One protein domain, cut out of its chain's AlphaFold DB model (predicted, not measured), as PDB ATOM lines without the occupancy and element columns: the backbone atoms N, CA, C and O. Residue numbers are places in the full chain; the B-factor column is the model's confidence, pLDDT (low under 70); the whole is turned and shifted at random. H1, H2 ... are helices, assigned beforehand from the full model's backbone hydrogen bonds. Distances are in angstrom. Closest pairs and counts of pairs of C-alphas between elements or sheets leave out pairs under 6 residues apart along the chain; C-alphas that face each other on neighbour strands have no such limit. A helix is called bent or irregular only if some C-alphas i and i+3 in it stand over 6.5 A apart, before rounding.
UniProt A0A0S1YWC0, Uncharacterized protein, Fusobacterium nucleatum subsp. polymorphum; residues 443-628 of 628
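AT A GLANCE: This is residues 443 to 628 of the 628 residues of an uncharacterized protein of Fusobacterium nucleatum subsp. polymorphum (UniProt A0A0S1YWC0). An elongated body of helices has the short helices H1, H2 and H3, with their long links, at one end and a U of H7, H8 and H9 towards the other, with H8 at the turn. H5 crosses between the arms H7 and H9, H6 folds against H7 as a hairpin, and H4 runs from the short-helix end into the middle. The printed part has 186 residues with nine named helices, H1 to H9 in chain order, and no named strand; the class is all helix, with mostly crossed packing. It is compact, with a radius of gyration of the C-alphas of 18.2 A, and spans 60 by 37 by 26 A.

HOW THE PARTS SIT: H1, residues 443 to 450, and H3, residues 482 to 491, only just touch, with 3 pairs of C-alphas within 8 A, the closest being Val 444 and Met 482 at 6.2 A. H2, residues 465 to 469, touches residues 495 to 499 of H4, residues 493 to 508; the closest C-alphas, of Thr 466 and Glu 495, are 6.0 A apart. H5, residues 525 to 540, touches H9, residues 608 to 626, at a steep tilt of 53 degrees, opposite ways, with the C-alphas of Ser 535 and Ile 612 closest at 5.6 A. H6, residues 548 to 565, forms a helical hairpin with the hub H7, residues 572 to 594, at a shallow tilt of 22 degrees; the closest C-alphas are those of Ile 562 and Tyr 575, 6.7 A apart. H7 touches H5 with residues 582 to 590 alone, the C-alphas of Ser 537 and Ile 585 being closest at 5.6 A, and H4 with residues 572 to 579 alone, those of Ala 507 and Trp 572 being closest at 4.5 A. H7 and H8, residues 597 to 605, touch only at the corner, and only just, with the C-alphas of Val 594 and Phe 600 closest at 5.4 A. H8 and H9 meet only through their link, and H7 and H9 are apart. Every O i to N i+4 pair is within hydrogen-bond range in H1, H2, H3, H4, H5, H8 and H9, against 11 of 14 in H6 and 14 of 19 in H7.

IN THESE COORDINATES: H1 begins at C-alpha 443, (-1.165, -30.332, -33.305). H4 is 22.7 A long, H5 22.9 A, H6 25.4 A, H7 29.4 A and H9 26.9 A. H6 has a kink of 30 degrees near residue 559. H7 has a kink of 41 degrees near residue 579 and is irregular, with C-alphas 574 and 577 8.1 A apart. H9 ends at C-alpha 626, (-16.108, -23.192, -51.032).

THE WHOLE: The C-alphas farthest apart, of Ser 475 and Lys 597, are 60.6 A from each other. The printed part has no cut and ends at residue 628, the chain's last. The links H1 to H2, H2 to H3 and H4 to H5 are long, with 14, 12 and 16 residues. The mean pLDDT of the printed part is 87.8; residues 476, 543, 595, 597 and 627 to 628 are under 70.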
ATOM      1  N   THR A 443       0.194 -29.787 -33.315       89.81
ATOM      2  CA  THR A 443      -1.165 -30.332 -33.305       89.81
ATOM      3  C   THR A 443      -2.157 -29.323 -32.723       89.81
ATOM      4  O   THR A 443      -3.229 -29.115 -33.285       89.81
ATOM      5  N   VAL A 444      -1.784 -28.653 -31.627       91.62
ATOM      6  CA  VAL A 444      -2.615 -27.628 -30.972       91.62
ATOM      7  C   VAL A 444      -2.793 -26.426 -31.892       91.62
ATOM      8  O   VAL A 444      -3.917 -25.951 -32.067       91.62
ATOM      9  N   PHE A 445      -1.712 -25.991 -32.535       91.38
ATOM     10  CA  PHE A 445      -1.741 -24.910 -33.508       91.38
ATOM     11  C   PHE A 445      -2.676 -25.219 -34.680       91.38
ATOM     12  O   PHE A 445      -3.574 -24.433 -34.964       91.38
ATOM     13  N   LEU A 446      -2.525 -26.382 -35.322       91.25
ATOM     14  CA  LEU A 446      -3.324 -26.761 -36.492       91.25
ATOM     15  C   LEU A 446      -4.815 -26.899 -36.162       91.25
ATOM     16  O   LEU A 446      -5.659 -26.563 -36.991       91.25
ATOM     17  N   ILE A 447      -5.167 -27.380 -34.968       92.81
ATOM     18  CA  ILE A 447      -6.573 -27.456 -34.556       92.81
ATOM     19  C   ILE A 447      -7.127 -26.052 -34.268       92.81
ATOM     20  O   ILE A 447      -8.219 -25.724 -34.733       92.81
ATOM     21  N   ASN A 448      -6.368 -25.198 -33.570       92.44
ATOM     22  CA  ASN A 448      -6.754 -23.801 -33.346       92.44
ATOM     23  C   ASN A 448      -6.955 -23.051 -34.666       92.44
ATOM     24  O   ASN A 448      -7.974 -22.390 -34.841       92.44
ATOM     25  N   GLU A 449      -6.013 -23.172 -35.601       91.44
ATOM     26  CA  GLU A 449      -6.124 -22.558 -36.924       91.44
ATOM     27  C   GLU A 449      -7.312 -23.088 -37.706       91.44
ATOM     28  O   GLU A 449      -8.025 -22.316 -38.346       91.44
ATOM     29  N   SER A 450      -7.578 -24.389 -37.605       92.06
ATOM     30  CA  SER A 450      -8.729 -24.979 -38.267       92.06
ATOM     31  C   SER A 450     -10.059 -24.410 -37.778       92.06
ATOM     32  O   SER A 450     -10.988 -24.354 -38.579       92.06
ATOM     33  N   MET A 451     -10.166 -24.026 -36.505       92.25
ATOM     34  CA  MET A 451     -11.358 -23.379 -35.943       92.25
ATOM     35  C   MET A 451     -11.376 -21.862 -36.173       92.25
ATOM     36  O   MET A 451     -12.316 -21.193 -35.761       92.25
ATOM     37  N   ARG A 452     -10.345 -21.303 -36.814       90.38
ATOM     38  CA  ARG A 452     -10.174 -19.865 -37.035       90.38
ATOM     39  C   ARG A 452     -10.026 -19.570 -38.525       90.38
ATOM     40  O   ARG A 452     -11.032 -19.392 -39.211       90.38
ATOM     41  N   ASN A 453      -8.791 -19.527 -39.016       86.75
ATOM     42  CA  ASN A 453      -8.455 -18.930 -40.307       86.75
ATOM     43  C   ASN A 453      -8.123 -19.957 -41.391       86.75
ATOM     44  O   ASN A 453      -8.261 -19.643 -42.568       86.75
ATOM     45  N   PHE A 454      -7.703 -21.169 -41.020       87.94
ATOM     46  CA  PHE A 454      -7.196 -22.166 -41.965       87.94
ATOM     47  C   PHE A 454      -7.949 -23.486 -41.831       87.94
ATOM     48  O   PHE A 454      -7.416 -24.511 -41.411       87.94
ATOM     49  N   PHE A 455      -9.223 -23.468 -42.214       87.44
ATOM     50  CA  PHE A 455     -10.002 -24.686 -42.415       87.44
ATOM     51  C   PHE A 455      -9.374 -25.567 -43.504       87.44
ATOM     52  O   PHE A 455      -9.201 -26.777 -43.316       87.44
ATOM     53  N   LEU A 456      -8.971 -24.927 -44.604       83.31
ATOM     54  CA  LEU A 456      -8.102 -25.457 -45.651       83.31
ATOM     55  C   LEU A 456      -6.729 -24.779 -45.554       83.31
ATOM     56  O   LEU A 456      -6.650 -23.588 -45.246       83.31
ATOM     57  N   THR A 457      -5.657 -25.539 -45.795       82.62
ATOM     58  CA  THR A 457      -4.287 -25.002 -45.852       82.62
ATOM     59  C   THR A 457      -3.786 -24.909 -47.286       82.62
ATOM     60  O   THR A 457      -4.309 -24.135 -48.068       82.62
ATOM     61  N   TYR A 458      -2.746 -25.635 -47.685       80.31
ATOM     62  CA  TYR A 458      -2.173 -25.454 -49.014       80.31
ATOM     63  C   TYR A 458      -3.021 -26.156 -50.095       80.31
ATOM     64  O   TYR A 458      -3.395 -27.317 -49.896       80.31
ATOM     65  N   PRO A 459      -3.289 -25.519 -51.259       73.31
ATOM     66  CA  PRO A 459      -2.845 -24.182 -51.703       73.31
ATOM     67  C   PRO A 459      -3.791 -23.020 -51.342       73.31
ATOM     68  O   PRO A 459      -3.521 -21.885 -51.720       73.31
ATOM     69  N   MET A 460      -4.908 -23.283 -50.665       77.12
ATOM     70  CA  MET A 460      -5.947 -22.294 -50.367       77.12
ATOM     71  C   MET A 460      -6.146 -22.110 -48.864       77.12
ATOM     72  O   MET A 460      -6.808 -22.914 -48.211       77.12
ATOM     73  N   LEU A 461      -5.606 -21.015 -48.334       84.44
ATOM     74  CA  LEU A 461      -5.751 -20.625 -46.936       84.44
ATOM     75  C   LEU A 461      -7.146 -20.025 -46.702       84.44
ATOM     76  O   LEU A 461      -7.339 -18.822 -46.862       84.44
ATOM     77  N   ILE A 462      -8.126 -20.870 -46.370       85.44
ATOM     78  CA  ILE A 462      -9.537 -20.470 -46.236       85.44
ATOM     79  C   ILE A 462     -10.069 -20.879 -44.863       85.44
ATOM     80  O   ILE A 462      -9.893 -22.025 -44.452       85.44
ATOM     81  N   GLY A 463     -10.763 -19.966 -44.178       87.81
ATOM     82  CA  GLY A 463     -11.490 -20.230 -42.930       87.81
ATOM     83  C   GLY A 463     -12.936 -20.677 -43.175       87.81
ATOM     84  O   GLY A 463     -13.495 -20.444 -44.243       87.81
ATOM     85  N   ASP A 464     -13.576 -21.291 -42.176       91.31
ATOM     86  CA  ASP A 464     -14.983 -21.711 -42.256       91.31
ATOM     87  C   ASP A 464     -15.790 -21.153 -41.082       91.31
ATOM     88  O   ASP A 464     -15.438 -21.352 -39.919       91.31
ATOM     89  N   ARG A 465     -16.914 -20.494 -41.389       90.56
ATOM     90  CA  ARG A 465     -17.782 -19.873 -40.376       90.56
ATOM     91  C   ARG A 465     -18.353 -20.890 -39.388       90.56
ATOM     92  O   ARG A 465     -18.443 -20.590 -38.205       90.56
ATOM     93  N   THR A 466     -18.711 -22.093 -39.843       91.50
ATOM     94  CA  THR A 466     -19.217 -23.142 -38.940       91.50
ATOM     95  C   THR A 466     -18.112 -23.638 -38.015       91.50
ATOM     96  O   THR A 466     -18.355 -23.868 -36.836       91.50
ATOM     97  N   SER A 467     -16.875 -23.733 -38.503       91.62
ATOM     98  CA  SER A 467     -15.744 -24.066 -37.637       91.62
ATOM     99  C   SER A 467     -15.435 -22.982 -36.603       91.62
ATOM    100  O   SER A 467     -15.022 -23.322 -35.499       91.62
ATOM    101  N   GLN A 468     -15.666 -21.707 -36.926       92.56
ATOM    102  CA  GLN A 468     -15.528 -20.588 -35.986       92.56
ATOM    103  C   GLN A 468     -16.621 -20.585 -34.910       92.56
ATOM    104  O   GLN A 468     -16.352 -20.201 -33.774       92.56
ATOM    105  N   GLN A 469     -17.826 -21.070 -35.225       92.69
ATOM    106  CA  GLN A 469     -18.917 -21.205 -34.251       92.69
ATOM    107  C   GLN A 469     -18.584 -22.171 -33.106       92.69
ATOM    108  O   GLN A 469     -19.079 -21.979 -32.002       92.69
ATOM    109  N   ILE A 470     -17.677 -23.133 -33.312       91.50
ATOM    110  CA  ILE A 470     -17.194 -24.034 -32.246       91.50
ATOM    111  C   ILE A 470     -16.540 -23.243 -31.095       91.50
ATOM    112  O   ILE A 470     -16.541 -23.679 -29.944       91.50
ATOM    113  N   LEU A 471     -16.012 -22.051 -31.384       91.06
ATOM    114  CA  LEU A 471     -15.352 -21.180 -30.413       91.06
ATOM    115  C   LEU A 471     -16.309 -20.223 -29.687       91.06
ATOM    116  O   LEU A 471     -15.836 -19.420 -28.890       91.06
ATOM    117  N   ILE A 472     -17.625 -20.276 -29.933       88.00
ATOM    118  CA  ILE A 472     -18.579 -19.266 -29.433       88.00
ATOM    119  C   ILE A 472     -18.592 -19.131 -27.902       88.00
ATOM    120  O   ILE A 472     -18.764 -18.032 -27.386       88.00
ATOM    121  N   ASN A 473     -18.335 -20.230 -27.188       84.56
ATOM    122  CA  ASN A 473     -18.300 -20.281 -25.721       84.56
ATOM    123  C   ASN A 473     -16.901 -20.024 -25.131       84.56
ATOM    124  O   ASN A 473     -16.685 -20.224 -23.937       84.56
ATOM    125  N   PHE A 474     -15.933 -19.626 -25.957       87.19
ATOM    126  CA  PHE A 474     -14.552 -19.381 -25.555       87.19
ATOM    127  C   PHE A 474     -14.166 -17.929 -25.840       87.19
ATOM    128  O   PHE A 474     -14.754 -17.262 -26.690       87.19
ATOM    129  N   SER A 475     -13.161 -17.420 -25.123       77.31
ATOM    130  CA  SER A 475     -12.705 -16.043 -25.300       77.31
ATOM    131  C   SER A 475     -12.241 -15.796 -26.737       77.31
ATOM    132  O   SER A 475     -11.366 -16.484 -27.281       77.31
ATOM    133  N   GLN A 476     -12.843 -14.788 -27.371       69.50
ATOM    134  CA  GLN A 476     -12.489 -14.416 -28.732       69.50
ATOM    135  C   GLN A 476     -11.026 -13.953 -28.774       69.50
ATOM    136  O   GLN A 476     -10.588 -13.141 -27.968       69.50
ATOM    137  N   GLY A 477     -10.251 -14.532 -29.693       70.44
ATOM    138  CA  GLY A 477      -8.818 -14.263 -29.863       70.44
ATOM    139  C   GLY A 477      -7.855 -15.155 -29.066       70.44
ATOM    140  O   GLY A 477      -6.719 -15.320 -29.505       70.44
ATOM    141  N   ALA A 478      -8.271 -15.800 -27.970       80.44
ATOM    142  CA  ALA A 478      -7.356 -16.621 -27.168       80.44
ATOM    143  C   ALA A 478      -7.102 -18.004 -27.790       80.44
ATOM    144  O   ALA A 478      -8.035 -18.733 -28.132       80.44
ATOM    145  N   ARG A 479      -5.835 -18.405 -27.909       88.69
ATOM    146  CA  ARG A 479      -5.474 -19.769 -28.323       88.69
ATOM    147  C   ARG A 479      -5.903 -20.772 -27.255       88.69
ATOM    148  O   ARG A 479      -5.643 -20.575 -26.072       88.69
ATOM    149  N   LEU A 480      -6.572 -21.842 -27.678       90.75
ATOM    150  CA  LEU A 480      -7.062 -22.881 -26.780       90.75
ATOM    151  C   LEU A 480      -5.977 -23.924 -26.514       90.75
ATOM    152  O   LEU A 480      -5.334 -24.420 -27.441       90.75
ATOM    153  N   THR A 481      -5.836 -24.318 -25.252       91.12
ATOM    154  CA  THR A 481      -5.080 -25.518 -24.860       91.12
ATOM    155  C   THR A 481      -5.779 -26.792 -25.346       91.12
ATOM    156  O   THR A 481      -6.970 -26.780 -25.651       91.12
ATOM    157  N   MET A 482      -5.082 -27.934 -25.361       90.50
ATOM    158  CA  MET A 482      -5.662 -29.202 -25.839       90.50
ATOM    159  C   MET A 482      -6.953 -29.605 -25.100       90.50
ATOM    160  O   MET A 482      -7.904 -30.067 -25.724       90.50
ATOM    161  N   ASN A 483      -7.018 -29.390 -23.783       91.75
ATOM    162  CA  ASN A 483      -8.219 -29.702 -23.004       91.75
ATOM    163  C   ASN A 483      -9.381 -28.776 -23.378       91.75
ATOM    164  O   ASN A 483     -10.502 -29.240 -23.554       91.75
ATOM    165  N   GLN A 484      -9.108 -27.481 -23.563       92.94
ATOM    166  CA  GLN A 484     -10.118 -26.522 -24.015       92.94
ATOM    167  C   GLN A 484     -10.601 -26.829 -25.436       92.94
ATOM    168  O   GLN A 484     -11.792 -26.713 -25.696       92.94
ATOM    169  N   ILE A 485      -9.712 -27.276 -26.329       92.62
ATOM    170  CA  ILE A 485     -10.070 -27.739 -27.676       92.62
ATOM    171  C   ILE A 485     -11.077 -28.892 -27.601       92.62
ATOM    172  O   ILE A 485     -12.109 -28.846 -28.267       92.62
ATOM    173  N   PHE A 486     -10.806 -29.920 -26.791       91.19
ATOM    174  CA  PHE A 486     -11.740 -31.038 -26.642       91.19
ATOM    175  C   PHE A 486     -13.081 -30.587 -26.067       91.19
ATOM    176  O   PHE A 486     -14.123 -30.970 -26.597       91.19
ATOM    177  N   SER A 487     -13.060 -29.724 -25.050       92.31
ATOM    178  CA  SER A 487     -14.278 -29.116 -24.516       92.31
ATOM    179  C   SER A 487     -15.049 -28.353 -25.594       92.31
ATOM    180  O   SER A 487     -16.265 -28.487 -25.661       92.31
ATOM    181  N   ALA A 488     -14.375 -27.608 -26.474       92.38
ATOM    182  CA  ALA A 488     -15.024 -26.842 -27.538       92.38
ATOM    183  C   ALA A 488     -15.795 -27.732 -28.519       92.38
ATOM    184  O   ALA A 488     -16.961 -27.460 -28.815       92.38
ATOM    185  N   PHE A 489     -15.192 -28.843 -28.950       92.00
ATOM    186  CA  PHE A 489     -15.877 -29.827 -29.790       92.00
ATOM    187  C   PHE A 489     -17.051 -30.509 -29.066       92.00
ATOM    188  O   PHE A 489     -18.091 -30.748 -29.675       92.00
ATOM    189  N   ILE A 490     -16.915 -30.795 -27.766       90.88
ATOM    190  CA  ILE A 490     -17.989 -31.402 -26.958       90.88
ATOM    191  C   ILE A 490     -19.168 -30.436 -26.769       90.88
ATOM    192  O   ILE A 490     -20.315 -30.867 -26.854       90.88
ATOM    193  N   TYR A 491     -18.905 -29.145 -26.547       92.88
ATOM    194  CA  TYR A 491     -19.949 -28.128 -26.384       92.88
ATOM    195  C   TYR A 491     -20.691 -27.797 -27.687       92.88
ATOM    196  O   TYR A 491     -21.821 -27.320 -27.618       92.88
ATOM    197  N   SER A 492     -20.089 -28.071 -28.849       92.69
ATOM    198  CA  SER A 492     -20.656 -27.758 -30.174       92.69
ATOM    199  C   SER A 492     -20.753 -29.017 -31.056       92.69
ATOM    200  O   SER A 492     -20.070 -29.120 -32.083       92.69
ATOM    201  N   PRO A 493     -21.536 -30.043 -30.661       92.94
ATOM    202  CA  PRO A 493     -21.509 -31.349 -31.321       92.94
ATOM    203  C   PRO A 493     -22.067 -31.310 -32.751       92.94
ATOM    204  O   PRO A 493     -21.574 -32.025 -33.624       92.94
ATOM    205  N   ILE A 494     -23.065 -30.460 -33.016       94.31
ATOM    206  CA  ILE A 494     -23.674 -30.314 -34.345       94.31
ATOM    207  C   ILE A 494     -22.664 -29.681 -35.306       94.31
ATOM    208  O   ILE A 494     -22.387 -30.236 -36.373       94.31
ATOM    209  N   GLU A 495     -22.053 -28.569 -34.902       94.38
ATOM    210  CA  GLU A 495     -21.020 -27.857 -35.655       94.38
ATOM    211  C   GLU A 495     -19.821 -28.772 -35.907       94.38
ATOM    212  O   GLU A 495     -19.321 -28.835 -37.029       94.38
ATOM    213  N   THR A 496     -19.412 -29.548 -34.901       93.06
ATOM    214  CA  THR A 496     -18.325 -30.531 -35.008       93.06
ATOM    215  C   THR A 496     -18.610 -31.574 -36.087       93.06
ATOM    216  O   THR A 496     -17.759 -31.818 -36.946       93.06
ATOM    217  N   ILE A 497     -19.807 -32.169 -36.098       94.12
ATOM    218  CA  ILE A 497     -20.194 -33.153 -37.122       94.12
ATOM    219  C   ILE A 497     -20.197 -32.503 -38.510       94.12
ATOM    220  O   ILE A 497     -19.634 -33.066 -39.453       94.12
ATOM    221  N   ILE A 498     -20.784 -31.311 -38.639       93.81
ATOM    222  CA  ILE A 498     -20.829 -30.573 -39.906       93.81
ATOM    223  C   ILE A 498     -19.409 -30.287 -40.413       93.81
ATOM    224  O   ILE A 498     -19.114 -30.533 -41.584       93.81
ATOM    225  N   VAL A 499     -18.515 -29.820 -39.540       93.06
ATOM    226  CA  VAL A 499     -17.107 -29.552 -39.856       93.06
ATOM    227  C   VAL A 499     -16.398 -30.812 -40.339       93.06
ATOM    228  O   VAL A 499     -15.739 -30.770 -41.376       93.06
ATOM    229  N   ILE A 500     -16.562 -31.945 -39.654       93.81
ATOM    230  CA  ILE A 500     -15.951 -33.216 -40.067       93.81
ATOM    231  C   ILE A 500     -16.427 -33.615 -41.471       93.81
ATOM    232  O   ILE A 500     -15.602 -33.949 -42.324       93.81
ATOM    233  N   VAL A 501     -17.734 -33.532 -41.750       92.69
ATOM    234  CA  VAL A 501     -18.287 -33.867 -43.076       92.69
ATOM    235  C   VAL A 501     -17.750 -32.925 -44.155       92.69
ATOM    236  O   VAL A 501     -17.290 -33.399 -45.197       92.69
ATOM    237  N   LYS A 502     -17.750 -31.610 -43.902       92.06
ATOM    238  CA  LYS A 502     -17.185 -30.610 -44.823       92.06
ATOM    239  C   LYS A 502     -15.719 -30.910 -45.132       92.06
ATOM    240  O   LYS A 502     -15.325 -30.899 -46.293       92.06
ATOM    241  N   LYS A 503     -14.914 -31.227 -44.116       92.06
ATOM    242  CA  LYS A 503     -13.487 -31.523 -44.289       92.06
ATOM    243  C   LYS A 503     -13.236 -32.792 -45.086       92.06
ATOM    244  O   LYS A 503     -12.356 -32.791 -45.937       92.06
ATOM    245  N   ILE A 504     -14.015 -33.849 -44.860       93.31
ATOM    246  CA  ILE A 504     -13.934 -35.072 -45.672       93.31
ATOM    247  C   ILE A 504     -14.277 -34.762 -47.130       93.31
ATOM    248  O   ILE A 504     -13.577 -35.227 -48.027       93.31
ATOM    249  N   PHE A 505     -15.322 -33.965 -47.370       92.12
ATOM    250  CA  PHE A 505     -15.682 -33.538 -48.721       92.12
ATOM    251  C   PHE A 505     -14.546 -32.751 -49.383       92.12
ATOM    252  O   PHE A 505     -14.115 -33.127 -50.466       92.12
ATOM    253  N   LEU A 506     -14.010 -31.723 -48.720       89.44
ATOM    254  CA  LEU A 506     -12.939 -30.887 -49.270       89.44
ATOM    255  C   LEU A 506     -11.628 -31.658 -49.462       89.44
ATOM    256  O   LEU A 506     -10.915 -31.431 -50.434       89.44
ATOM    257  N   ALA A 507     -11.324 -32.613 -48.584       90.12
ATOM    258  CA  ALA A 507     -10.201 -33.521 -48.774       90.12
ATOM    259  C   ALA A 507     -10.370 -34.387 -50.033       90.12
ATOM    260  O   ALA A 507      -9.395 -34.650 -50.736       90.12
ATOM    261  N   LEU A 508     -11.605 -34.815 -50.315       91.31
ATOM    262  CA  LEU A 508     -11.981 -35.561 -51.516       91.31
ATOM    263  C   LEU A 508     -12.170 -34.669 -52.756       91.31
ATOM    264  O   LEU A 508     -12.268 -35.183 -53.866       91.31
ATOM    265  N   ASP A 509     -12.177 -33.349 -52.608       89.19
ATOM    266  CA  ASP A 509     -12.355 -32.382 -53.690       89.19
ATOM    267  C   ASP A 509     -11.019 -31.974 -54.334       89.19
ATOM    268  O   ASP A 509     -10.670 -30.802 -54.477       89.19
ATOM    269  N   THR A 510     -10.219 -32.970 -54.719       84.88
ATOM    270  CA  THR A 510      -8.955 -32.733 -55.418       84.88
ATOM    271  C   THR A 510      -9.210 -32.150 -56.810       84.88
ATOM    272  O   THR A 510      -9.861 -32.767 -57.653       84.88
ATOM    273  N   ARG A 511      -8.634 -30.963 -57.060       86.19
ATOM    274  CA  ARG A 511      -8.682 -30.218 -58.334       86.19
ATOM    275  C   ARG A 511      -7.319 -30.027 -59.016       86.19
ATOM    276  O   ARG A 511      -7.134 -29.114 -59.808       86.19
ATOM    277  N   THR A 512      -6.325 -30.837 -58.683       87.88
ATOM    278  CA  THR A 512      -5.030 -30.858 -59.375       87.88
ATOM    279  C   THR A 512      -4.352 -32.200 -59.133       87.88
ATOM    280  O   THR A 512      -4.790 -32.983 -58.296       87.88
ATOM    281  N   ASN A 513      -3.320 -32.503 -59.905       89.75
ATOM    282  CA  ASN A 513      -2.507 -33.704 -59.738       89.75
ATOM    283  C   ASN A 513      -1.047 -33.402 -59.398       89.75
ATOM    284  O   ASN A 513      -0.198 -34.293 -59.450       89.75
ATOM    285  N   GLU A 514      -0.768 -32.151 -59.041       91.12
ATOM    286  CA  GLU A 514       0.506 -31.705 -58.488       91.12
ATOM    287  C   GLU A 514       0.417 -31.651 -56.962       91.12
ATOM    288  O   GLU A 514      -0.618 -31.242 -56.455       91.12
ATOM    289  N   PRO A 515       1.464 -32.013 -56.202       88.12
ATOM    290  CA  PRO A 515       1.421 -31.967 -54.742       88.12
ATOM    291  C   PRO A 515       1.455 -30.540 -54.191       88.12
ATOM    292  O   PRO A 515       0.813 -30.268 -53.180       88.12
ATOM    293  N   TYR A 516       2.179 -29.649 -54.874       88.69
ATOM    294  CA  TYR A 516       2.243 -28.223 -54.573       88.69
ATOM    295  C   TYR A 516       1.793 -27.411 -55.795       88.69
ATOM    296  O   TYR A 516       2.626 -26.932 -56.565       88.69
ATOM    297  N   PRO A 517       0.484 -27.338 -56.070       87.75
ATOM    298  CA  PRO A 517      -0.045 -26.478 -57.125       87.75
ATOM    299  C   PRO A 517       0.058 -24.999 -56.727       87.75
ATOM    300  O   PRO A 517      -0.235 -24.650 -55.592       87.75
ATOM    301  N   LYS A 518       0.394 -24.109 -57.671       82.12
ATOM    302  CA  LYS A 518       0.294 -22.659 -57.415       82.12
ATOM    303  C   LYS A 518      -1.158 -22.217 -57.216       82.12
ATOM    304  O   LYS A 518      -1.440 -21.415 -56.341       82.12
ATOM    305  N   GLU A 519      -2.052 -22.778 -58.022       79.56
ATOM    306  CA  GLU A 519      -3.490 -22.523 -58.005       79.56
ATOM    307  C   GLU A 519      -4.222 -23.846 -58.250       79.56
ATOM    308  O   GLU A 519      -3.714 -24.729 -58.955       79.56
ATOM    309  N   LEU A 520      -5.410 -24.000 -57.662       82.62
ATOM    310  CA  LEU A 520      -6.286 -25.117 -58.008       82.62
ATOM    311  C   LEU A 520      -6.858 -24.904 -59.405       82.62
ATOM    312  O   LEU A 520      -7.128 -23.776 -59.808       82.62
ATOM    313  N   TRP A 521      -7.080 -25.993 -60.137       80.56
ATOM    314  CA  TRP A 521      -7.780 -25.877 -61.408       80.56
ATOM    315  C   TRP A 521      -9.243 -25.520 -61.169       80.56
ATOM    316  O   TRP A 521      -9.850 -25.913 -60.168       80.56
ATOM    317  N   GLU A 522      -9.815 -24.786 -62.118       78.69
ATOM    318  CA  GLU A 522     -11.255 -24.581 -62.179       78.69
ATOM    319  C   GLU A 522     -11.993 -25.928 -62.252       78.69
ATOM    320  O   GLU A 522     -11.420 -26.977 -62.582       78.69
ATOM    321  N   LEU A 523     -13.292 -25.887 -61.956       72.69
ATOM    322  CA  LEU A 523     -14.192 -27.027 -62.093       72.69
ATOM    323  C   LEU A 523     -14.214 -27.493 -63.555       72.69
ATOM    324  O   LEU A 523     -14.883 -26.919 -64.406       72.69
ATOM    325  N   THR A 524     -13.446 -28.542 -63.825       74.12
ATOM    326  CA  THR A 524     -13.144 -29.052 -65.168       74.12
ATOM    327  C   THR A 524     -13.461 -30.544 -65.252       74.12
ATOM    328  O   THR A 524     -13.889 -31.179 -64.280       74.12
ATOM    329  N   PHE A 525     -13.183 -31.144 -66.410       78.69
ATOM    330  CA  PHE A 525     -13.202 -32.593 -66.614       78.69
ATOM    331  C   PHE A 525     -12.456 -33.389 -65.519       78.69
ATOM    332  O   PHE A 525     -12.861 -34.500 -65.176       78.69
ATOM    333  N   PHE A 526     -11.410 -32.817 -64.915       86.00
ATOM    334  CA  PHE A 526     -10.694 -33.438 -63.800       86.00
ATOM    335  C   PHE A 526     -11.589 -33.649 -62.567       86.00
ATOM    336  O   PHE A 526     -11.692 -34.771 -62.063       86.00
ATOM    337  N   SER A 527     -12.283 -32.596 -62.119       88.44
ATOM    338  CA  SER A 527     -13.237 -32.648 -60.998       88.44
ATOM    339  C   SER A 527     -14.388 -33.601 -61.293       88.44
ATOM    340  O   SER A 527     -14.811 -34.360 -60.428       88.44
ATOM    341  N   LEU A 528     -14.855 -33.622 -62.540       86.81
ATOM    342  CA  LEU A 528     -15.918 -34.516 -62.974       86.81
ATOM    343  C   LEU A 528     -15.534 -35.995 -62.831       86.81
ATOM    344  O   LEU A 528     -16.314 -36.772 -62.277       86.81
ATOM    345  N   ILE A 529     -14.342 -36.395 -63.294       89.75
ATOM    346  CA  ILE A 529     -13.859 -37.773 -63.105       89.75
ATOM    347  C   ILE A 529     -13.739 -38.078 -61.610       89.75
ATOM    348  O   ILE A 529     -14.154 -39.155 -61.175       89.75
ATOM    349  N   ASN A 530     -13.212 -37.136 -60.823       93.50
ATOM    350  CA  ASN A 530     -13.071 -37.311 -59.380       93.50
ATOM    351  C   ASN A 530     -14.433 -37.578 -58.719       93.50
ATOM    352  O   ASN A 530     -14.631 -38.604 -58.065       93.50
ATOM    353  N   TYR A 531     -15.418 -36.715 -58.968       93.75
ATOM    354  CA  TYR A 531     -16.760 -36.852 -58.408       93.75
ATOM    355  C   TYR A 531     -17.485 -38.082 -58.924       93.75
ATOM    356  O   TYR A 531     -18.228 -38.692 -58.161       93.75
ATOM    357  N   PHE A 532     -17.261 -38.494 -60.170       92.38
ATOM    358  CA  PHE A 532     -17.803 -39.747 -60.683       92.38
ATOM    359  C   PHE A 532     -17.279 -40.952 -59.893       92.38
ATOM    360  O   PHE A 532     -18.066 -41.808 -59.478       92.38
ATOM    361  N   ILE A 533     -15.971 -40.997 -59.632       94.94
ATOM    362  CA  ILE A 533     -15.340 -42.063 -58.849       94.94
ATOM    363  C   ILE A 533     -15.839 -42.036 -57.398       94.94
ATOM    364  O   ILE A 533     -16.256 -43.076 -56.885       94.94
ATOM    365  N   ILE A 534     -15.872 -40.865 -56.756       95.31
ATOM    366  CA  ILE A 534     -16.341 -40.721 -55.370       95.31
ATOM    367  C   ILE A 534     -17.820 -41.099 -55.257       95.31
ATOM    368  O   ILE A 534     -18.175 -41.915 -54.412       95.31
ATOM    369  N   SER A 535     -18.678 -40.565 -56.129       94.06
ATOM    370  CA  SER A 535     -20.118 -40.859 -56.132       94.06
ATOM    371  C   SER A 535     -20.368 -42.348 -56.353       94.06
ATOM    372  O   SER A 535     -21.199 -42.946 -55.675       94.06
ATOM    373  N   THR A 536     -19.606 -42.977 -57.253       92.81
ATOM    374  CA  THR A 536     -19.680 -44.425 -57.477       92.81
ATOM    375  C   THR A 536     -19.320 -45.183 -56.211       92.81
ATOM    376  O   THR A 536     -20.080 -46.046 -55.782       92.81
ATOM    377  N   SER A 537     -18.217 -44.831 -55.558       93.62
ATOM    378  CA  SER A 537     -17.809 -45.482 -54.315       93.62
ATOM    379  C   SER A 537     -18.806 -45.270 -53.171       93.62
ATOM    380  O   SER A 537     -19.070 -46.214 -52.427       93.62
ATOM    381  N   LEU A 538     -19.416 -44.084 -53.062       92.94
ATOM    382  CA  LEU A 538     -20.464 -43.790 -52.076       92.94
ATOM    383  C   LEU A 538     -21.741 -44.601 -52.312       92.94
ATOM    384  O   LEU A 538     -22.342 -45.062 -51.343       92.94
ATOM    385  N   PHE A 539     -22.139 -44.809 -53.572       91.56
ATOM    386  CA  PHE A 539     -23.289 -45.654 -53.906       91.56
ATOM    387  C   PHE A 539     -23.109 -47.066 -53.335       91.56
ATOM    388  O   PHE A 539     -23.997 -47.592 -52.664       91.56
ATOM    389  N   PHE A 540     -21.913 -47.638 -53.503       88.38
ATOM    390  CA  PHE A 540     -21.615 -48.989 -53.038       88.38
ATOM    391  C   PHE A 540     -21.588 -49.145 -51.518       88.38
ATOM    392  O   PHE A 540     -21.790 -50.259 -51.041       88.38
ATOM    393  N   LEU A 541     -21.386 -48.078 -50.734       83.25
ATOM    394  CA  LEU A 541     -21.371 -48.180 -49.265       83.25
ATOM    395  C   LEU A 541     -22.685 -48.735 -48.689       83.25
ATOM    396  O   LEU A 541     -22.665 -49.362 -47.630       83.25
ATOM    397  N   LYS A 542     -23.809 -48.529 -49.386       72.25
ATOM    398  CA  LYS A 542     -25.133 -49.046 -48.998       72.25
ATOM    399  C   LYS A 542     -25.381 -50.485 -49.461       72.25
ATOM    400  O   LYS A 542     -26.324 -51.121 -48.997       72.25
ATOM    401  N   ASP A 543     -24.543 -50.995 -50.354       68.25
ATOM    402  CA  ASP A 543     -24.757 -52.250 -51.059       68.25
ATOM    403  C   ASP A 543     -24.187 -53.459 -50.280       68.25
ATOM    404  O   ASP A 543     -23.254 -53.367 -49.469       68.25
ATOM    405  N   LYS A 544     -24.744 -54.647 -50.523       72.31
ATOM    406  CA  LYS A 544     -24.360 -55.916 -49.882       72.31
ATOM    407  C   LYS A 544     -23.089 -56.541 -50.479       72.31
ATOM    408  O   LYS A 544     -22.701 -57.632 -50.073       72.31
ATOM    409  N   ILE A 545     -22.409 -55.860 -51.401       83.69
ATOM    410  CA  ILE A 545     -21.253 -56.386 -52.155       83.69
ATOM    411  C   ILE A 545     -19.974 -56.543 -51.315       83.69
ATOM    412  O   ILE A 545     -19.060 -57.286 -51.693       83.69
ATOM    413  N   PHE A 546     -19.868 -55.836 -50.190       89.19
ATOM    414  CA  PHE A 546     -18.697 -55.924 -49.320       89.19
ATOM    415  C   PHE A 546     -18.772 -57.116 -48.371       89.19
ATOM    416  O   PHE A 546     -19.767 -57.295 -47.659       89.19
ATOM    417  N   THR A 547     -17.677 -57.871 -48.273       91.31
ATOM    418  CA  THR A 547     -17.534 -58.899 -47.239       91.31
ATOM    419  C   THR A 547     -17.455 -58.250 -45.854       91.31
ATOM    420  O   THR A 547     -17.089 -57.080 -45.699       91.31
ATOM    421  N   LYS A 548     -17.750 -59.021 -44.800       90.44
ATOM    422  CA  LYS A 548     -17.613 -58.539 -43.414       90.44
ATOM    423  C   LYS A 548     -16.191 -58.040 -43.123       90.44
ATOM    424  O   LYS A 548     -16.034 -57.033 -42.442       90.44
ATOM    425  N   LYS A 549     -15.165 -58.713 -43.664       91.69
ATOM    426  CA  LYS A 549     -13.757 -58.327 -43.482       91.69
ATOM    427  C   LYS A 549     -13.452 -56.973 -44.125       91.69
ATOM    428  O   LYS A 549     -12.782 -56.155 -43.505       91.69
ATOM    429  N   GLU A 550     -13.973 -56.725 -45.329       94.00
ATOM    430  CA  GLU A 550     -13.813 -55.437 -46.018       94.00
ATOM    431  C   GLU A 550     -14.461 -54.296 -45.235       94.00
ATOM    432  O   GLU A 550     -13.823 -53.268 -45.023       94.00
ATOM    433  N   LYS A 551     -15.695 -54.496 -44.751       92.50
ATOM    434  CA  LYS A 551     -16.402 -53.493 -43.939       92.50
ATOM    435  C   LYS A 551     -15.627 -53.158 -42.667       92.50
ATOM    436  O   LYS A 551     -15.424 -51.987 -42.370       92.50
ATOM    437  N   VAL A 552     -15.158 -54.181 -41.946       92.69
ATOM    438  CA  VAL A 552     -14.384 -53.995 -40.711       92.69
ATOM    439  C   VAL A 552     -13.090 -53.233 -40.987       92.69
ATOM    440  O   VAL A 552     -12.847 -52.224 -40.331       92.69
ATOM    441  N   LEU A 553     -12.283 -53.650 -41.968       95.12
ATOM    442  CA  LEU A 553     -11.033 -52.945 -42.272       95.12
ATOM    443  C   LEU A 553     -11.289 -51.505 -42.737       95.12
ATOM    444  O   LEU A 553     -10.579 -50.600 -42.306       95.12
ATOM    445  N   GLY A 554     -12.301 -51.285 -43.579       95.06
ATOM    446  CA  GLY A 554     -12.669 -49.951 -44.050       95.06
ATOM    447  C   GLY A 554     -13.056 -49.014 -42.904       95.06
ATOM    448  O   GLY A 554     -12.550 -47.897 -42.839       95.06
ATOM    449  N   ILE A 555     -13.881 -49.484 -41.963       94.94
ATOM    450  CA  ILE A 555     -14.255 -48.722 -40.761       94.94
ATOM    451  C   ILE A 555     -13.025 -48.441 -39.897       94.94
ATOM    452  O   ILE A 555     -12.834 -47.307 -39.468       94.94
ATOM    453  N   LEU A 556     -12.167 -49.440 -39.665       95.56
ATOM    454  CA  LEU A 556     -10.959 -49.259 -38.859       95.56
ATOM    455  C   LEU A 556     -10.023 -48.218 -39.470       95.56
ATOM    456  O   LEU A 556      -9.561 -47.334 -38.756       95.56
ATOM    457  N   LEU A 557      -9.769 -48.281 -40.778       96.38
ATOM    458  CA  LEU A 557      -8.949 -47.287 -41.472       96.38
ATOM    459  C   LEU A 557      -9.579 -45.894 -41.411       96.38
ATOM    460  O   LEU A 557      -8.882 -44.925 -41.125       96.38
ATOM    461  N   PHE A 558     -10.891 -45.787 -41.611       95.00
ATOM    462  CA  PHE A 558     -11.585 -44.508 -41.522       95.00
ATOM    463  C   PHE A 558     -11.479 -43.900 -40.114       95.00
ATOM    464  O   PHE A 558     -11.027 -42.768 -39.961       95.00
ATOM    465  N   VAL A 559     -11.814 -44.669 -39.076       94.31
ATOM    466  CA  VAL A 559     -11.816 -44.198 -37.681       94.31
ATOM    467  C   VAL A 559     -10.408 -43.910 -37.167       94.31
ATOM    468  O   VAL A 559     -10.226 -42.965 -36.409       94.31
ATOM    469  N   SER A 560      -9.408 -44.700 -37.559       93.94
ATOM    470  CA  SER A 560      -8.063 -44.592 -36.977       93.94
ATOM    471  C   SER A 560      -7.065 -43.789 -37.810       93.94
ATOM    472  O   SER A 560      -6.098 -43.292 -37.238       93.94
ATOM    473  N   ALA A 561      -7.256 -43.656 -39.128       93.12
ATOM    474  CA  ALA A 561      -6.338 -42.926 -40.008       93.12
ATOM    475  C   ALA A 561      -6.932 -41.631 -40.572       93.12
ATOM    476  O   ALA A 561      -6.168 -40.711 -40.859       93.12
ATOM    477  N   ILE A 562      -8.258 -41.550 -40.753       94.19
ATOM    478  CA  ILE A 562      -8.920 -40.417 -41.422       94.19
ATOM    479  C   ILE A 562      -9.569 -39.470 -40.414       94.19
ATOM    480  O   ILE A 562      -9.251 -38.285 -40.401       94.19
ATOM    481  N   LEU A 563     -10.425 -39.983 -39.530       92.44
ATOM    482  CA  LEU A 563     -11.161 -39.178 -38.550       92.44
ATOM    483  C   LEU A 563     -10.253 -38.335 -37.624       92.44
ATOM    484  O   LEU A 563     -10.563 -37.168 -37.394       92.44
ATOM    485  N   PRO A 564      -9.090 -38.820 -37.144       89.75
ATOM    486  CA  PRO A 564      -8.196 -37.990 -36.337       89.75
ATOM    487  C   PRO A 564      -7.563 -36.840 -37.131       89.75
ATOM    488  O   PRO A 564      -7.093 -35.874 -36.544       89.75
ATOM    489  N   GLN A 565      -7.533 -36.915 -38.464       89.19
ATOM    490  CA  GLN A 565      -7.039 -35.814 -39.292       89.19
ATOM    491  C   GLN A 565      -8.087 -34.719 -39.479       89.19
ATOM    492  O   GLN A 565      -7.724 -33.558 -39.643       89.19
ATOM    493  N   THR A 566      -9.380 -35.056 -39.409       91.38
ATOM    494  CA  THR A 566     -10.462 -34.091 -39.651       91.38
ATOM    495  C   THR A 566     -10.621 -33.070 -38.528       91.38
ATOM    496  O   THR A 566     -11.329 -32.090 -38.705       91.38
ATOM    497  N   ILE A 567      -9.973 -33.233 -37.374       89.19
ATOM    498  CA  ILE A 567      -9.954 -32.174 -36.348       89.19
ATOM    499  C   ILE A 567      -8.910 -31.087 -36.653       89.19
ATOM    500  O   ILE A 567      -9.084 -29.944 -36.244       89.19
ATOM    501  N   MET A 568      -7.873 -31.408 -37.434       90.62
ATOM    502  CA  MET A 568      -6.833 -30.472 -37.876       90.62
ATOM    503  C   MET A 568      -7.215 -29.793 -39.198       90.62
ATOM    504  O   MET A 568      -8.239 -30.117 -39.807       90.62
ATOM    505  N   THR A 569      -6.389 -28.852 -39.650       88.50
ATOM    506  CA  THR A 569      -6.510 -28.222 -40.970       88.50
ATOM    507  C   THR A 569      -6.512 -29.254 -42.101       88.50
ATOM    508  O   THR A 569      -5.765 -30.238 -42.045       88.50
ATOM    509  N   VAL A 570      -7.288 -29.023 -43.161       86.94
ATOM    510  CA  VAL A 570      -7.327 -29.939 -44.308       86.94
ATOM    511  C   VAL A 570      -6.215 -29.621 -45.295       86.94
ATOM    512  O   VAL A 570      -6.237 -28.602 -45.980       86.94
ATOM    513  N   GLU A 571      -5.302 -30.578 -45.425       87.31
ATOM    514  CA  GLU A 571      -4.448 -30.719 -46.590       87.31
ATOM    515  C   GLU A 571      -4.788 -32.038 -47.287       87.31
ATOM    516  O   GLU A 571      -4.639 -33.116 -46.722       87.31
ATOM    517  N   TRP A 572      -5.250 -31.972 -48.529       85.19
ATOM    518  CA  TRP A 572      -5.748 -33.109 -49.311       85.19
ATOM    519  C   TRP A 572      -4.800 -34.327 -49.431       85.19
ATOM    520  O   TRP A 572      -5.251 -35.467 -49.324       85.19
ATOM    521  N   ARG A 573      -3.474 -34.122 -49.544       89.44
ATOM    522  CA  ARG A 573      -2.443 -35.189 -49.511       89.44
ATOM    523  C   ARG A 573      -2.493 -35.983 -48.202       89.44
ATOM    524  O   ARG A 573      -2.142 -37.162 -48.177       89.44
ATOM    525  N   TYR A 574      -2.989 -35.330 -47.147       89.81
ATOM    526  CA  TYR A 574      -3.465 -35.844 -45.858       89.81
ATOM    527  C   TYR A 574      -4.154 -37.203 -45.964       89.81
ATOM    528  O   TYR A 574      -3.873 -38.194 -45.280       89.81
ATOM    529  N   TYR A 575      -5.066 -37.215 -46.927       92.81
ATOM    530  CA  TYR A 575      -6.162 -38.150 -47.041       92.81
ATOM    531  C   TYR A 575      -5.900 -39.199 -48.120       92.81
ATOM    532  O   TYR A 575      -6.835 -39.851 -48.578       92.81
ATOM    533  N   ILE A 576      -4.640 -39.428 -48.514       93.81
ATOM    534  CA  ILE A 576      -4.311 -40.436 -49.532       93.81
ATOM    535  C   ILE A 576      -4.892 -41.816 -49.197       93.81
ATOM    536  O   ILE A 576      -5.394 -42.502 -50.081       93.81
ATOM    537  N   VAL A 577      -4.902 -42.220 -47.922       96.06
ATOM    538  CA  VAL A 577      -5.496 -43.502 -47.504       96.06
ATOM    539  C   VAL A 577      -6.993 -43.548 -47.835       96.06
ATOM    540  O   VAL A 577      -7.468 -44.571 -48.324       96.06
ATOM    541  N   LEU A 578      -7.719 -42.438 -47.660       96.25
ATOM    542  CA  LEU A 578      -9.128 -42.328 -48.044       96.25
ATOM    543  C   LEU A 578      -9.293 -42.449 -49.566       96.25
ATOM    544  O   LEU A 578     -10.159 -43.191 -50.027       96.25
ATOM    545  N   TYR A 579      -8.426 -41.807 -50.352       96.31
ATOM    546  CA  TYR A 579      -8.425 -41.964 -51.810       96.31
ATOM    547  C   TYR A 579      -8.146 -43.399 -52.247       96.31
ATOM    548  O   TYR A 579      -8.851 -43.922 -53.105       96.31
ATOM    549  N   LEU A 580      -7.176 -44.080 -51.634       97.50
ATOM    550  CA  LEU A 580      -6.889 -45.483 -51.938       97.50
ATOM    551  C   LEU A 580      -8.076 -46.392 -51.586       97.50
ATOM    552  O   LEU A 580      -8.348 -47.336 -52.328       97.50
ATOM    553  N   MET A 581      -8.830 -46.090 -50.521       97.12
ATOM    554  CA  MET A 581     -10.098 -46.773 -50.223       97.12
ATOM    555  C   MET A 581     -11.145 -46.519 -51.317       97.12
ATOM    556  O   MET A 581     -11.776 -47.463 -51.792       97.12
ATOM    557  N   VAL A 582     -11.308 -45.274 -51.772       97.00
ATOM    558  CA  VAL A 582     -12.227 -44.929 -52.871       97.00
ATOM    559  C   VAL A 582     -11.824 -45.643 -54.168       97.00
ATOM    560  O   VAL A 582     -12.681 -46.227 -54.835       97.00
ATOM    561  N   TYR A 583     -10.535 -45.660 -54.514       97.31
ATOM    562  CA  TYR A 583     -10.019 -46.327 -55.714       97.31
ATOM    563  C   TYR A 583     -10.141 -47.847 -55.629       97.31
ATOM    564  O   TYR A 583     -10.430 -48.489 -56.640       97.31
ATOM    565  N   TYR A 584      -9.981 -48.426 -54.435       96.75
ATOM    566  CA  TYR A 584     -10.245 -49.840 -54.182       96.75
ATOM    567  C   TYR A 584     -11.699 -50.196 -54.512       96.75
ATOM    568  O   TYR A 584     -11.945 -51.149 -55.254       96.75
ATOM    569  N   ILE A 585     -12.661 -49.416 -54.006       95.38
ATOM    570  CA  ILE A 585     -14.092 -49.658 -54.242       95.38
ATOM    571  C   ILE A 585     -14.401 -49.546 -55.735       95.38
ATOM    572  O   ILE A 585     -14.975 -50.467 -56.324       95.38
ATOM    573  N   PHE A 586     -13.967 -48.457 -56.367       94.50
ATOM    574  CA  PHE A 586     -14.204 -48.231 -57.786       94.50
ATOM    575  C   PHE A 586     -13.602 -49.351 -58.650       94.50
ATOM    576  O   PHE A 586     -14.271 -49.938 -59.498       94.50
ATOM    577  N   THR A 587     -12.354 -49.729 -58.397       93.88
ATOM    578  CA  THR A 587     -11.646 -50.705 -59.234       93.88
ATOM    579  C   THR A 587     -12.139 -52.136 -59.012       93.88
ATOM    580  O   THR A 587     -12.409 -52.862 -59.968       93.88
ATOM    581  N   PHE A 588     -12.248 -52.589 -57.763       93.31
ATOM    582  CA  PHE A 588     -12.497 -54.006 -57.486       93.31
ATOM    583  C   PHE A 588     -13.976 -54.347 -57.321       93.31
ATOM    584  O   PHE A 588     -14.344 -55.515 -57.475       93.31
ATOM    585  N   LYS A 589     -14.840 -53.360 -57.043       90.50
ATOM    586  CA  LYS A 589     -16.292 -53.569 -56.934       90.50
ATOM    587  C   LYS A 589     -17.015 -53.094 -58.181       90.50
ATOM    588  O   LYS A 589     -17.594 -53.926 -58.877       90.50
ATOM    589  N   PHE A 590     -16.926 -51.806 -58.506       88.81
ATOM    590  CA  PHE A 590     -17.682 -51.248 -59.628       88.81
ATOM    591  C   PHE A 590     -17.262 -51.856 -60.968       88.81
ATOM    592  O   PHE A 590     -18.093 -52.460 -61.643       88.81
ATOM    593  N   VAL A 591     -15.978 -51.782 -61.333       85.31
ATOM    594  CA  VAL A 591     -15.515 -52.302 -62.634       85.31
ATOM    595  C   VAL A 591     -15.812 -53.803 -62.772       85.31
ATOM    596  O   VAL A 591     -16.259 -54.247 -63.825       85.31
ATOM    597  N   SER A 592     -15.643 -54.576 -61.694       80.12
ATOM    598  CA  SER A 592     -15.965 -56.014 -61.662       80.12
ATOM    599  C   SER A 592     -17.449 -56.299 -61.931       80.12
ATOM    600  O   SER A 592     -17.786 -57.282 -62.590       80.12
ATOM    601  N   LEU A 593     -18.349 -55.440 -61.442       80.19
ATOM    602  CA  LEU A 593     -19.788 -55.559 -61.677       80.19
ATOM    603  C   LEU A 593     -20.210 -55.114 -63.070       80.19
ATOM    604  O   LEU A 593     -21.091 -55.745 -63.647       80.19
ATOM    605  N   VAL A 594     -19.576 -54.079 -63.623       75.12
ATOM    606  CA  VAL A 594     -19.828 -53.629 -65.002       75.12
ATOM    607  C   VAL A 594     -19.551 -54.760 -66.004       75.12
ATOM    608  O   VAL A 594     -20.252 -54.871 -67.008       75.12
ATOM    609  N   GLU A 595     -18.609 -55.668 -65.712       69.44
ATOM    610  CA  GLU A 595     -18.389 -56.873 -66.532       69.44
ATOM    611  C   GLU A 595     -19.572 -57.866 -66.499       69.44
ATOM    612  O   GLU A 595     -19.755 -58.649 -67.436       69.44
ATOM    613  N   GLN A 596     -20.376 -57.873 -65.430       74.50
ATOM    614  CA  GLN A 596     -21.466 -58.827 -65.205       74.50
ATOM    615  C   GLN A 596     -22.801 -58.215 -65.644       74.50
ATOM    616  O   GLN A 596     -23.487 -57.573 -64.856       74.50
ATOM    617  N   LYS A 597     -23.191 -58.442 -66.907       67.94
ATOM    618  CA  LYS A 597     -24.369 -57.821 -67.551       67.94
ATOM    619  C   LYS A 597     -25.651 -57.850 -66.704       67.94
ATOM    620  O   LYS A 597     -26.382 -56.864 -66.687       67.94
ATOM    621  N   GLU A 598     -25.933 -58.966 -66.035       70.69
ATOM    622  CA  GLU A 598     -27.115 -59.112 -65.175       70.69
ATOM    623  C   GLU A 598     -27.024 -58.221 -63.937       70.69
ATOM    624  O   GLU A 598     -27.907 -57.397 -63.718       70.69
ATOM    625  N   LYS A 599     -25.899 -58.265 -63.219       74.38
ATOM    626  CA  LYS A 599     -25.688 -57.429 -62.029       74.38
ATOM    627  C   LYS A 599     -25.594 -55.945 -62.344       74.38
ATOM    628  O   LYS A 599     -26.048 -55.114 -61.570       74.38
ATOM    629  N   PHE A 600     -25.042 -55.584 -63.499       74.75
ATOM    630  CA  PHE A 600     -25.044 -54.190 -63.931       74.75
ATOM    631  C   PHE A 600     -26.462 -53.696 -64.267       74.75
ATOM    632  O   PHE A 600     -26.801 -52.538 -64.022       74.75
ATOM    633  N   ARG A 601     -27.324 -54.574 -64.797       74.38
ATOM    634  CA  ARG A 601     -28.743 -54.260 -65.008       74.38
ATOM    635  C   ARG A 601     -29.484 -54.097 -63.681       74.38
ATOM    636  O   ARG A 601     -30.293 -53.181 -63.579       74.38
ATOM    637  N   GLU A 602     -29.199 -54.933 -62.687       79.94
ATOM    638  CA  GLU A 602     -29.721 -54.779 -61.319       79.94
ATOM    639  C   GLU A 602     -29.307 -53.431 -60.723       79.94
ATOM    640  O   GLU A 602     -30.167 -52.645 -60.345       79.94
ATOM    641  N   LEU A 603     -28.019 -53.093 -60.790       81.81
ATOM    642  CA  LEU A 603     -27.474 -51.817 -60.317       81.81
ATOM    643  C   LEU A 603     -28.148 -50.602 -60.979       81.81
ATOM    644  O   LEU A 603     -28.440 -49.588 -60.341       81.81
ATOM    645  N   LYS A 604     -28.453 -50.706 -62.275       78.69
ATOM    646  CA  LYS A 604     -29.241 -49.696 -62.985       78.69
ATOM    647  C   LYS A 604     -30.670 -49.591 -62.439       78.69
ATOM    648  O   LYS A 604     -31.158 -48.474 -62.267       78.69
ATOM    649  N   ASN A 605     -31.327 -50.722 -62.182       82.12
ATOM    650  CA  ASN A 605     -32.683 -50.763 -61.629       82.12
ATOM    651  C   ASN A 605     -32.738 -50.209 -60.194       82.12
ATOM    652  O   ASN A 605     -33.723 -49.573 -59.835       82.12
ATOM    653  N   GLU A 606     -31.668 -50.366 -59.416       84.69
ATOM    654  CA  GLU A 606     -31.503 -49.767 -58.082       84.69
ATOM    655  C   GLU A 606     -31.276 -48.242 -58.117       84.69
ATOM    656  O   GLU A 606     -31.146 -47.592 -57.081       84.69
ATOM    657  N   GLY A 607     -31.257 -47.633 -59.307       86.38
ATOM    658  CA  GLY A 607     -31.184 -46.185 -59.463       86.38
ATOM    659  C   GLY A 607     -29.764 -45.621 -59.455       86.38
ATOM    660  O   GLY A 607     -29.608 -44.419 -59.229       86.38
ATOM    661  N   TYR A 608     -28.739 -46.428 -59.755       87.31
ATOM    662  CA  TYR A 608     -27.339 -45.984 -59.818       87.31
ATOM    663  C   TYR A 608     -27.150 -44.684 -60.609       87.31
ATOM    664  O   TYR A 608     -26.656 -43.700 -60.070       87.31
ATOM    665  N   PHE A 609     -27.610 -44.618 -61.864       84.31
ATOM    666  CA  PHE A 609     -27.424 -43.413 -62.686       84.31
ATOM    667  C   PHE A 609     -28.130 -42.176 -62.117       84.31
ATOM    668  O   PHE A 609     -27.618 -41.065 -62.265       84.31
ATOM    669  N   LYS A 610     -29.273 -42.357 -61.439       86.75
ATOM    670  CA  LYS A 610     -29.981 -41.270 -60.751       86.75
ATOM    671  C   LYS A 610     -29.150 -40.755 -59.577       86.75
ATOM    672  O   LYS A 610     -28.967 -39.547 -59.460       86.75
ATOM    673  N   PHE A 611     -28.623 -41.663 -58.755       90.81
ATOM    674  CA  PHE A 611     -27.766 -41.313 -57.626       90.81
ATOM    675  C   PHE A 611     -26.506 -40.581 -58.090       90.81
ATOM    676  O   PHE A 611     -26.256 -39.472 -57.641       90.81
ATOM    677  N   ILE A 612     -25.766 -41.144 -59.049       89.75
ATOM    678  CA  ILE A 612     -24.515 -40.552 -59.543       89.75
ATOM    679  C   ILE A 612     -24.740 -39.161 -60.129       89.75
ATOM    680  O   ILE A 612     -24.013 -38.237 -59.779       89.75
ATOM    681  N   SER A 613     -25.754 -38.993 -60.982       84.50
ATOM    682  CA  SER A 613     -26.037 -37.688 -61.592       84.50
ATOM    683  C   SER A 613     -26.373 -36.645 -60.525       84.50
ATOM    684  O   SER A 613     -25.837 -35.541 -60.556       84.50
ATOM    685  N   PHE A 614     -27.205 -37.011 -59.545       89.94
ATOM    686  CA  PHE A 614     -27.557 -36.131 -58.435       89.94
ATOM    687  C   PHE A 614     -26.341 -35.776 -57.570       89.94
ATOM    688  O   PHE A 614     -26.086 -34.601 -57.323       89.94
ATOM    689  N   THR A 615     -25.557 -36.768 -57.143       91.38
ATOM    690  CA  THR A 615     -24.393 -36.549 -56.276       91.38
ATOM    691  C   THR A 615     -23.326 -35.703 -56.958       91.38
ATOM    692  O   THR A 615     -22.788 -34.801 -56.324       91.38
ATOM    693  N   ILE A 616     -23.064 -35.924 -58.251       90.12
ATOM    694  CA  ILE A 616     -22.128 -35.096 -59.019       90.12
ATOM    695  C   ILE A 616     -22.583 -33.631 -59.019       90.12
ATOM    696  O   ILE A 616     -21.774 -32.759 -58.711       90.12
ATOM    697  N   ILE A 617     -23.863 -33.348 -59.300       87.81
ATOM    698  CA  ILE A 617     -24.400 -31.974 -59.270       87.81
ATOM    699  C   ILE A 617     -24.198 -31.347 -57.888       87.81
ATOM    700  O   ILE A 617     -23.691 -30.232 -57.791       87.81
ATOM    701  N   ILE A 618     -24.543 -32.072 -56.821       90.50
ATOM    702  CA  ILE A 618     -24.384 -31.588 -55.445       90.50
ATOM    703  C   ILE A 618     -22.914 -31.305 -55.125       90.50
ATOM    704  O   ILE A 618     -22.611 -30.264 -54.549       90.50
ATOM    705  N   PHE A 619     -21.988 -32.177 -55.527       91.44
ATOM    706  CA  PHE A 619     -20.558 -31.957 -55.312       91.44
ATOM    707  C   PHE A 619     -20.055 -30.723 -56.049       91.44
ATOM    708  O   PHE A 619     -19.369 -29.908 -55.440       91.44
ATOM    709  N   PHE A 620     -20.462 -30.519 -57.300       86.44
ATOM    710  CA  PHE A 620     -20.140 -29.290 -58.022       86.44
ATOM    711  C   PHE A 620     -20.718 -28.048 -57.338       86.44
ATOM    712  O   PHE A 620     -19.999 -27.063 -57.186       86.44
ATOM    713  N   MET A 621     -21.970 -28.096 -56.872       86.25
ATOM    714  CA  MET A 621     -22.583 -26.983 -56.140       86.25
ATOM    715  C   MET A 621     -21.804 -26.650 -54.863       86.25
ATOM    716  O   MET A 621     -21.416 -25.498 -54.675       86.25
ATOM    717  N   ILE A 622     -21.513 -27.647 -54.023       86.62
ATOM    718  CA  ILE A 622     -20.761 -27.450 -52.773       86.62
ATOM    719  C   ILE A 622     -19.355 -26.929 -53.085       86.62
ATOM    720  O   ILE A 622     -18.916 -25.933 -52.518       86.62
ATOM    721  N   SER A 623     -18.661 -27.559 -54.026       86.00
ATOM    722  CA  SER A 623     -17.307 -27.183 -54.418       86.00
ATOM    723  C   SER A 623     -17.236 -25.752 -54.973       86.00
ATOM    724  O   SER A 623     -16.310 -25.003 -54.660       86.00
ATOM    725  N   SER A 624     -18.243 -25.328 -55.746       81.81
ATOM    726  CA  SER A 624     -18.344 -23.958 -56.266       81.81
ATOM    727  C   SER A 624     -18.590 -22.905 -55.184       81.81
ATOM    728  O   SER A 624     -18.241 -21.747 -55.388       81.81
ATOM    729  N   TYR A 625     -19.170 -23.298 -54.047       80.44
ATOM    730  CA  TYR A 625     -19.399 -22.416 -52.906       80.44
ATOM    731  C   TYR A 625     -18.126 -22.214 -52.068       80.44
ATOM    732  O   TYR A 625     -17.888 -21.109 -51.595       80.44
ATOM    733  N   TYR A 626     -17.305 -23.258 -51.889       73.31
ATOM    734  CA  TYR A 626     -16.108 -23.192 -51.032       73.31
ATOM    735  C   TYR A 626     -14.852 -22.650 -51.712       73.31
ATOM    736  O   TYR A 626     -14.006 -22.077 -51.036       73.31
ATOM    737  N   LEU A 627     -14.687 -22.895 -53.012       69.06
ATOM    738  CA  LEU A 627     -13.426 -22.665 -53.728       69.06
ATOM    739  C   LEU A 627     -13.608 -21.644 -54.862       69.06
ATOM    740  O   LEU A 627     -13.100 -21.862 -55.967       69.06
ATOM    741  N   ARG A 628     -14.416 -20.608 -54.609       58.00
ATOM    742  CA  ARG A 628     -14.646 -19.479 -55.516       58.00
ATOM    743  C   ARG A 628     -13.806 -18.277 -55.129       58.00
ATOM    744  O   ARG A 628     -13.662 -18.055 -53.907       58.00
TER     745      ARG A 628